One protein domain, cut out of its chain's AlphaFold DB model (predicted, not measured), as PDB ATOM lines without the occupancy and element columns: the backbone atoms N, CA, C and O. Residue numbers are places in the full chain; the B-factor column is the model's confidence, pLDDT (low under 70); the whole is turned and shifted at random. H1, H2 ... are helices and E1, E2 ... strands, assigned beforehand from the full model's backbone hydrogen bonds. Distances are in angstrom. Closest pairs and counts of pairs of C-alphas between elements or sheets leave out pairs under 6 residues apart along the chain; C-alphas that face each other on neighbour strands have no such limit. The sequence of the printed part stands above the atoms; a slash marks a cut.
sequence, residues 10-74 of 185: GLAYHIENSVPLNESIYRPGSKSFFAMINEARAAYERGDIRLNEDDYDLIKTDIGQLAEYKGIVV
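What this domain is: This is residues 10 to 74 of the 185 residues of an uncharacterized protein of Maribacter sp (UniProt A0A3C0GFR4). A small hairpin of two strands, E1 and E2, makes an arm whose residues 67 to 73 stick out from one end of a body of three helices. In that body the longest helix, H2, lies nearest the middle, and H1 and H3 each pack on part of it without meeting each other; a stretch with no named element, residues 17 to 30, leads from H1 to H2. The printed part has 65 residues with three named helices and two named strands, in the order H1, H2, H3, E1, E2; the sheet has the order E1 - E2 and is antiparallel, and the class is mostly helix. The whole is compact, with a radius of gyration of the C-alphas of 12.3 A, yet elongated in outline, spanning 40 by 22 by 17 A, and the arm adds to the length.

Where its parts are: Strand E1 is residues 66 to 69, 9.6 A from first to last C-alpha, and E2 is residues 72 to 74, 6.1 A long, ending at C-alpha 74 at (166.227, 119.910, 114.014). H2, residues 31 to 45, measures 21.3 A and begins at C-alpha 31 at (169.067, 124.642, 103.611). H3 is residues 53 to 60, 10.6 A long. H1 is residues 10 to 16, 10.0 A long, beginning at C-alpha 10 at (171.212, 135.562, 98.201).

How they stand to each other: E1 and E2 form a hairpin, antiparallel with 140 degrees between their directions. N 67 and O 74 are within hydrogen-bond range at 2.9 A, as are N 74 and O 67 at 2.8 A. Both strands are apart from H1 and H2, and E2 is apart from H3. H2 touches H3 with residues 37 to 41 alone; the closest C-alphas are those of Arg 41 and Ile 59, 5.4 A apart, and the lines are about perpendicular at 77 degrees. H2 touches H1 with residues 36 to 40 alone; the closest C-alphas are those of Leu 11 and Met 36, 6.0 A apart. H1 and H2 run the same way at a steep tilt of 49 degrees. H1 and H3 are apart. In H1, H2 and H3 every O i to N i+4 pair is within hydrogen-bond range.

The domain as a whole: The two C-alphas farthest apart are those of Glu 16 and Lys 70, at 40.5 A. The printed part has no cut. The link from H1 to H2, 14 residues, is long; H2 to H3 is short, and H3 to E1 and E1 to E2 are tight. The mean pLDDT of the printed part is 87.7, and residues 71 to 72 are under 70.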
ATOM      1  N   GLY A  10     172.463 135.315  97.494       90.31
ATOM      2  CA  GLY A  10     171.212 135.562  98.201       90.31
ATOM      3  C   GLY A  10     171.304 136.721  99.187       90.31
ATOM      4  O   GLY A  10     170.474 137.624  99.138       90.31
ATOM      5  N   LEU A  11     172.314 136.736 100.059       91.19
ATOM      6  CA  LEU A  11     172.463 137.828 101.025       91.19
ATOM      7  C   LEU A  11     172.808 139.156 100.334       91.19
ATOM      8  O   LEU A  11     172.282 140.200 100.715       91.19
ATOM      9  N   ALA A  12     173.644 139.113  99.294       91.12
ATOM     10  CA  ALA A  12     173.950 140.273  98.463       91.12
ATOM     11  C   ALA A  12     172.676 140.859  97.843       91.12
ATOM     12  O   ALA A  12     172.447 142.058  97.966       91.12
ATOM     13  N   TYR A  13     171.807 140.014  97.277       91.62
ATOM     14  CA  TYR A  13     170.530 140.443  96.713       91.62
ATOM     15  C   TYR A  13     169.651 141.168  97.741       91.62
ATOM     16  O   TYR A  13     169.121 142.236  97.437       91.62
ATOM     17  N   HIS A  14     169.532 140.626  98.957       90.62
ATOM     18  CA  HIS A  14     168.760 141.249 100.036       90.62
ATOM     19  C   HIS A  14     169.276 142.652 100.387       90.62
ATOM     20  O   HIS A  14     168.493 143.590 100.506       90.62
ATOM     21  N   ILE A  15     170.597 142.818 100.478       88.69
ATOM     22  CA  ILE A  15     171.222 144.103 100.823       88.69
ATOM     23  C   ILE A  15     171.107 145.106  99.674       88.69
ATOM     24  O   ILE A  15     170.756 146.262  99.897       88.69
ATOM     25  N   GLU A  16     171.394 144.678  98.444       90.00
ATOM     26  CA  GLU A  16     171.391 145.548  97.262       90.00
ATOM     27  C   GLU A  16     169.988 146.050  96.919       90.00
ATOM     28  O   GLU A  16     169.828 147.201  96.519       90.00
ATOM     29  N   ASN A  17     168.969 145.213  97.124       89.69
ATOM     30  CA  ASN A  17     167.576 145.547  96.824       89.69
ATOM     31  C   ASN A  17     166.794 146.017  98.058       89.69
ATOM     32  O   ASN A  17     165.598 146.268  97.950       89.69
ATOM     33  N   SER A  18     167.449 146.148  99.219       87.25
ATOM     34  CA  SER A  18     166.804 146.509 100.493       87.25
ATOM     35  C   SER A  18     165.601 145.614 100.834       87.25
ATOM     36  O   SER A  18     164.594 146.086 101.358       87.25
ATOM     37  N   VAL A  19     165.703 144.320 100.515       88.81
ATOM     38  CA  VAL A  19     164.678 143.320 100.830       88.81
ATOM     39  C   VAL A  19     164.956 142.782 102.234       88.81
ATOM     40  O   VAL A  19     166.041 142.235 102.452       88.81
ATOM     41  N   PRO A  20     164.001 142.881 103.171       89.62
ATOM     42  CA  PRO A  20     164.146 142.325 104.512       89.62
ATOM     43  C   PRO A  20     164.484 140.827 104.512       89.62
ATOM     44  O   PRO A  20     164.081 140.078 103.618       89.62
ATOM     45  N   LEU A  21     165.194 140.352 105.535       89.38
ATOM     46  CA  LEU A  21     165.539 138.933 105.686       89.38
ATOM     47  C   LEU A  21     164.302 138.056 105.933       89.38
ATOM     48  O   LEU A  21     164.298 136.875 105.563       89.38
ATOM     49  N   ASN A  22     163.252 138.620 106.542       83.75
ATOM     50  CA  ASN A  22     161.973 137.931 106.748       83.75
ATOM     51  C   ASN A  22     161.238 137.631 105.419       83.75
ATOM     52  O   ASN A  22     160.559 136.606 105.316       83.75
ATOM     53  N   GLU A  23     161.466 138.427 104.372       87.06
ATOM     54  CA  GLU A  23     160.982 138.226 103.001       87.06
ATOM     55  C   GLU A  23     162.020 137.487 102.148       87.06
ATOM     56  O   GLU A  23     162.333 137.853 101.015       87.06
ATOM     57  N   SER A  24     162.585 136.416 102.713       87.62
ATOM     58  CA  SER A  24     163.644 135.655 102.058       87.62
ATOM     59  C   SER A  24     163.265 135.183 100.651       87.62
ATOM     60  O   SER A  24     162.245 134.520 100.453       87.62
ATOM     61  N   ILE A  25     164.177 135.390  99.692       91.38
ATOM     62  CA  ILE A  25     164.084 134.788  98.348       91.38
ATOM     63  C   ILE A  25     164.097 133.251  98.381       91.38
ATOM     64  O   ILE A  25     163.699 132.581  97.424       91.38
ATOM     65  N   TYR A  26     164.583 132.663  99.476       90.31
ATOM     66  CA  TYR A  26     164.595 131.227  99.674       90.31
ATOM     67  C   TYR A  26     163.330 130.779 100.388       90.31
ATOM     68  O   TYR A  26     162.880 131.382 101.356       90.31
ATOM     69  N   ARG A  27     162.814 129.614  99.985       86.38
ATOM     70  CA  ARG A  27     161.710 128.961 100.694       86.38
ATOM     71  C   ARG A  27     162.043 128.848 102.196       86.38
ATOM     72  O   ARG A  27     163.067 128.216 102.507       86.38
ATOM     73  N   PRO A  28     161.175 129.343 103.104       87.38
ATOM     74  CA  PRO A  28     161.355 129.185 104.542       87.38
ATOM     75  C   PRO A  28     161.572 127.719 104.921       87.38
ATOM     76  O   PRO A  28     160.855 126.823 104.464       87.38
ATOM     77  N   GLY A  29     162.607 127.461 105.717       81.25
ATOM     78  CA  GLY A  29     163.001 126.100 106.080       81.25
ATOM     79  C   GLY A  29     163.734 125.330 104.974       81.25
ATOM     80  O   GLY A  29     163.787 124.103 105.003       81.25
ATOM     81  N   SER A  30     164.326 125.993 103.985       84.31
ATOM     82  CA  SER A  30     165.310 125.363 103.094       84.31
ATOM     83  C   SER A  30     166.735 125.454 103.654       84.31
ATOM     84  O   SER A  30     167.026 126.323 104.474       84.31
ATOM     85  N   LYS A  31     167.646 124.570 103.208       86.12
ATOM     86  CA  LYS A  31     169.067 124.642 103.611       86.12
ATOM     87  C   LYS A  31     169.668 126.008 103.246       86.12
ATOM     88  O   LYS A  31     170.422 126.560 104.035       86.12
ATOM     89  N   SER A  32     169.294 126.550 102.084       89.88
ATOM     90  CA  SER A  32     169.722 127.875 101.621       89.88
ATOM     91  C   SER A  32     169.161 129.007 102.481       89.88
ATOM     92  O   SER A  32     169.907 129.915 102.817       89.88
ATOM     93  N   PHE A  33     167.894 128.915 102.904       91.19
ATOM     94  CA  PHE A  33     167.286 129.878 103.828       91.19
ATOM     95  C   PHE A  33     168.089 129.989 105.131       91.19
ATOM     96  O   PHE A  33     168.542 131.070 105.484       91.19
ATOM     97  N   PHE A  34     168.357 128.868 105.809       90.62
ATOM     98  CA  PHE A  34     169.137 128.906 107.053       90.62
ATOM     99  C   PHE A  34     170.597 129.300 106.845       90.62
ATOM    100  O   PHE A  34     171.163 129.983 107.692       90.62
ATOM    101  N   ALA A  35     171.210 128.890 105.731       91.81
ATOM    102  CA  ALA A  35     172.565 129.317 105.401       91.81
ATOM    103  C   ALA A  35     172.651 130.843 105.258       91.81
ATOM    104  O   ALA A  35     173.561 131.441 105.822       91.81
ATOM    105  N   MET A  36     171.677 131.458 104.581       93.25
ATOM    106  CA  MET A  36     171.606 132.906 104.393       93.25
ATOM    107  C   MET A  36     171.391 133.649 105.719       93.25
ATOM    108  O   MET A  36     172.120 134.594 105.994       93.25
ATOM    109  N   ILE A  37     170.488 133.186 106.593       93.56
ATOM    110  CA  ILE A  37     170.287 133.825 107.908       93.56
ATOM    111  C   ILE A  37     171.537 133.713 108.796       93.56
ATOM    112  O   ILE A  37     171.938 134.681 109.440       93.56
ATOM    113  N   ASN A  38     172.202 132.553 108.804       93.44
ATOM    114  CA  ASN A  38     173.454 132.376 109.544       93.44
ATOM    115  C   ASN A  38     174.583 133.257 108.984       93.44
ATOM    116  O   ASN A  38     175.397 133.779 109.744       93.44
ATOM    117  N   GLU A  39     174.630 133.428 107.663       93.44
ATOM    118  CA  GLU A  39     175.564 134.337 107.010       93.44
ATOM    119  C   GLU A  39     175.274 135.795 107.378       93.44
ATOM    120  O   GLU A  39     176.208 136.516 107.729       93.44
ATOM    121  N   ALA A  40     174.002 136.206 107.370       93.50
ATOM    122  CA  ALA A  40     173.572 137.541 107.767       93.50
ATOM    123  C   ALA A  40     173.955 137.840 109.223       93.50
ATOM    124  O   ALA A  40     174.553 138.879 109.491       93.50
ATOM    125  N   ARG A  41     173.721 136.893 110.145       93.81
ATOM    126  CA  ARG A  41     174.158 136.994 111.548       93.81
ATOM    127  C   ARG A  41     175.666 137.222 111.647       93.81
ATOM    128  O   ARG A  41     176.110 138.193 112.253       93.81
ATOM    129  N   ALA A  42     176.454 136.375 110.987       92.44
ATOM    130  CA  ALA A  42     177.909 136.479 111.016       92.44
ATOM    131  C   ALA A  42     178.424 137.768 110.347       92.44
ATOM    132  O   ALA A  42     179.455 138.300 110.746       92.44
ATOM    133  N   ALA A  43     177.746 138.262 109.308       92.19
ATOM    134  CA  ALA A  43     178.078 139.520 108.647       92.19
ATOM    135  C   ALA A  43     177.736 140.732 109.527       92.19
ATOM    136  O   ALA A  43     178.522 141.677 109.593       92.19
ATOM    137  N   TYR A  44     176.615 140.685 110.247       91.75
ATOM    138  CA  TYR A  44     176.217 141.730 111.184       91.75
ATOM    139  C   TYR A  44     177.171 141.813 112.383       91.75
ATOM    140  O   TYR A  44     177.656 142.895 112.700       91.75
ATOM    141  N   GLU A  45     177.538 140.676 112.988       90.75
ATOM    142  CA  GLU A  45     178.514 140.613 114.094       90.75
ATOM    143  C   GLU A  45     179.889 141.184 113.712       90.75
ATOM    144  O   GLU A  45     180.589 141.756 114.546       90.75
ATOM    145  N   ARG A  46     180.277 141.061 112.437       89.38
ATOM    146  CA  ARG A  46     181.514 141.652 111.903       89.38
ATOM    147  C   ARG A  46     181.390 143.138 111.555       89.38
ATOM    148  O   ARG A  46     182.407 143.776 111.289       89.38
ATOM    149  N   GLY A  47     180.176 143.684 111.540       87.94
ATOM    150  CA  GLY A  47     179.891 145.042 111.081       87.94
ATOM    151  C   GLY A  47     179.968 145.212 109.559       87.94
ATOM    152  O   GLY A  47     180.185 146.328 109.087       87.94
ATOM    153  N   ASP A  48     179.820 144.125 108.791       87.06
ATOM    154  CA  ASP A  48     179.838 144.148 107.320       87.06
ATOM    155  C   ASP A  48     178.507 144.658 106.737       87.06
ATOM    156  O   ASP A  48     178.479 145.184 105.624       87.06
ATOM    157  N   ILE A  49     177.407 144.489 107.476       88.00
ATOM    158  CA  ILE A  49     176.048 144.838 107.044       88.00
ATOM    159  C   ILE A  49     175.320 145.624 108.134       88.00
ATOM    160  O   ILE A  49     175.652 145.534 109.316       88.00
ATOM    161  N   ARG A  50     174.297 146.378 107.731       87.12
ATOM    162  CA  ARG A  50     173.328 147.008 108.630       87.12
ATOM    163  C   ARG A  50     171.971 146.362 108.414       87.12
ATOM    164  O   ARG A  50     171.594 146.124 107.273       87.12
ATOM    165  N   LEU A  51     171.273 146.097 109.509       86.56
ATOM    166  CA  LEU A  51     169.942 145.505 109.516       86.56
ATOM    167  C   LEU A  51     168.940 146.516 110.072       86.56
ATOM    168  O   LEU A  51     169.320 147.409 110.835       86.56
ATOM    169  N   ASN A  52     167.681 146.383 109.663       86.88
ATOM    170  CA  ASN A  52     166.568 147.067 110.316       86.88
ATOM    171  C   ASN A  52     166.220 146.354 111.641       86.88
ATOM    172  O   ASN A  52     166.845 145.354 112.000       86.88
ATOM    173  N   GLU A  53     165.258 146.895 112.387       87.31
ATOM    174  CA  GLU A  53     164.855 146.356 113.694       87.31
ATOM    175  C   GLU A  53     164.321 144.918 113.588       87.31
ATOM    176  O   GLU A  53     164.809 144.033 114.289       87.31
ATOM    177  N   ASP A  54     163.426 144.658 112.632       85.44
ATOM    178  CA  ASP A  54     162.827 143.334 112.423       85.44
ATOM    179  C   ASP A  54     163.870 142.258 112.064       85.44
ATOM    180  O   ASP A  54     163.851 141.139 112.585       85.44
ATOM    181  N   ASP A  55     164.812 142.585 111.178       88.25
ATOM    182  CA  ASP A  55     165.871 141.670 110.757       88.25
ATOM    183  C   ASP A  55     166.907 141.465 111.863       88.25
ATOM    184  O   ASP A  55     167.459 140.368 111.994       88.25
ATOM    185  N   TYR A  56     167.168 142.498 112.669       90.00
ATOM    186  CA  TYR A  56     168.010 142.387 113.855       90.00
ATOM    187  C   TYR A  56     167.401 141.418 114.872       90.00
ATOM    188  O   TYR A  56     168.097 140.525 115.367       90.00
ATOM    189  N   ASP A  57     166.099 141.532 115.129       90.56
ATOM    190  CA  ASP A  57     165.381 140.611 116.006       90.56
ATOM    191  C   ASP A  57     165.407 139.183 115.457       90.56
ATOM    192  O   ASP A  57     165.680 138.239 116.205       90.56
ATOM    193  N   LEU A  58     165.237 139.010 114.141       90.44
ATOM    194  CA  LEU A  58     165.328 137.706 113.487       90.44
ATOM    195  C   LEU A  58     166.695 137.044 113.703       90.44
ATOM    196  O   LEU A  58     166.752 135.888 114.131       90.44
ATOM    197  N   ILE A  59     167.802 137.748 113.432       91.88
ATOM    198  CA  ILE A  59     169.146 137.163 113.576       91.88
ATOM    199  C   ILE A  59     169.535 136.921 115.038       91.88
ATOM    200  O   ILE A  59     170.417 136.101 115.295       91.88
ATOM    201  N   LYS A  60     168.895 137.598 115.996       91.88
ATOM    202  CA  LYS A  60     169.135 137.409 117.432       91.88
ATOM    203  C   LYS A  60     168.530 136.108 117.969       91.88
ATOM    204  O   LYS A  60     168.999 135.605 118.986       91.88
ATOM    205  N   THR A  61     167.519 135.560 117.293       92.00
ATOM    206  CA  THR A  61     166.975 134.228 117.603       92.00
ATOM    207  C   THR A  61     167.951 133.104 117.228       92.00
ATOM    208  O   THR A  61     168.925 133.317 116.493       92.00
ATOM    209  N   ASP A  62     167.653 131.873 117.654       92.12
ATOM    210  CA  ASP A  62     168.418 130.679 117.284       92.12
ATOM    211  C   ASP A  62     168.034 130.135 115.895       92.12
ATOM    212  O   ASP A  62     168.484 129.057 115.487       92.12
ATOM    213  N   ILE A  63     167.238 130.879 115.117       90.44
ATOM    214  CA  ILE A  63     166.842 130.468 113.773       90.44
ATOM    215  C   ILE A  63     168.071 130.157 112.905       90.44
ATOM    216  O   ILE A  63     169.061 130.893 112.855       90.44
ATOM    217  N   GLY A  64     168.022 129.019 112.216       84.62
ATOM    218  CA  GLY A  64     169.126 128.528 111.391       84.62
ATOM    219  C   GLY A  64     170.225 127.780 112.147       84.62
ATOM    220  O   GLY A  64     171.034 127.110 111.494       84.62
ATOM    221  N   GLN A  65     170.230 127.795 113.483       88.69
ATOM    222  CA  GLN A  65     171.041 126.871 114.274       88.69
ATOM    223  C   GLN A  65     170.409 125.474 114.293       88.69
ATOM    224  O   GLN A  65     169.199 125.308 114.126       88.69
ATOM    225  N   LEU A  66     171.237 124.445 114.482       86.19
ATOM    226  CA  LEU A  66     170.811 123.046 114.487       86.19
ATOM    227  C   LEU A  66     171.080 122.409 115.853       86.19
ATOM    228  O   LEU A  66     172.179 122.534 116.385       86.19
ATOM    229  N   ALA A  67     170.115 121.648 116.370       84.25
ATOM    230  CA  ALA A  67     170.242 120.894 117.615       84.25
ATOM    231  C   ALA A  67     169.739 119.451 117.466       84.25
ATOM    232  O   ALA A  67     168.912 119.143 116.605       84.25
ATOM    233  N   GLU A  68     170.225 118.542 118.315       81.00
ATOM    234  CA  GLU A  68     169.708 117.174 118.387       81.00
ATOM    235  C   GLU A  68     168.506 117.113 119.341       81.00
ATOM    236  O   GLU A  68     168.630 117.354 120.538       81.00
ATOM    237  N   TYR A  69     167.339 116.718 118.826       76.62
ATOM    238  CA  TYR A  69     166.141 116.468 119.622       76.62
ATOM    239  C   TYR A  69     165.590 115.073 119.317       76.62
ATOM    240  O   TYR A  69     165.248 114.746 118.179       76.62
ATOM    241  N   LYS A  70     165.514 114.211 120.342       74.44
ATOM    242  CA  LYS A  70     165.045 112.812 120.223       74.44
ATOM    243  C   LYS A  70     165.774 112.007 119.126       74.44
ATOM    244  O   LYS A  70     165.177 111.138 118.485       74.44
ATOM    245  N   GLY A  71     167.068 112.271 118.929       65.94
ATOM    246  CA  GLY A  71     167.906 111.596 117.932       65.94
ATOM    247  C   GLY A  71     167.713 112.077 116.492       65.94
ATOM    248  O   GLY A  71     168.132 111.377 115.573       65.94
ATOM    249  N   ILE A  72     167.056 113.224 116.298       64.88
ATOM    250  CA  ILE A  72     166.846 113.881 115.005       64.88
ATOM    251  C   ILE A  72     167.502 115.262 115.082       64.88
ATOM    252  O   ILE A  72     167.332 115.963 116.077       64.88
ATOM    253  N   VAL A  73     168.240 115.655 114.043       74.94
ATOM    254  CA  VAL A  73     168.761 117.025 113.924       74.94
ATOM    255  C   VAL A  73     167.620 117.934 113.472       74.94
ATOM    256  O   VAL A  73     167.022 117.698 112.423       74.94
ATOM    257  N   VAL A  74     167.300 118.945 114.270       82.81
ATOM    258  CA  VAL A  74     166.227 119.910 114.014       82.81
ATOM    259  C   VAL A  74     166.797 121.320 113.984       82.81
ATOM    260  O   VAL A  74     167.798 121.592 114.645       82.81
TER     261      VAL A  74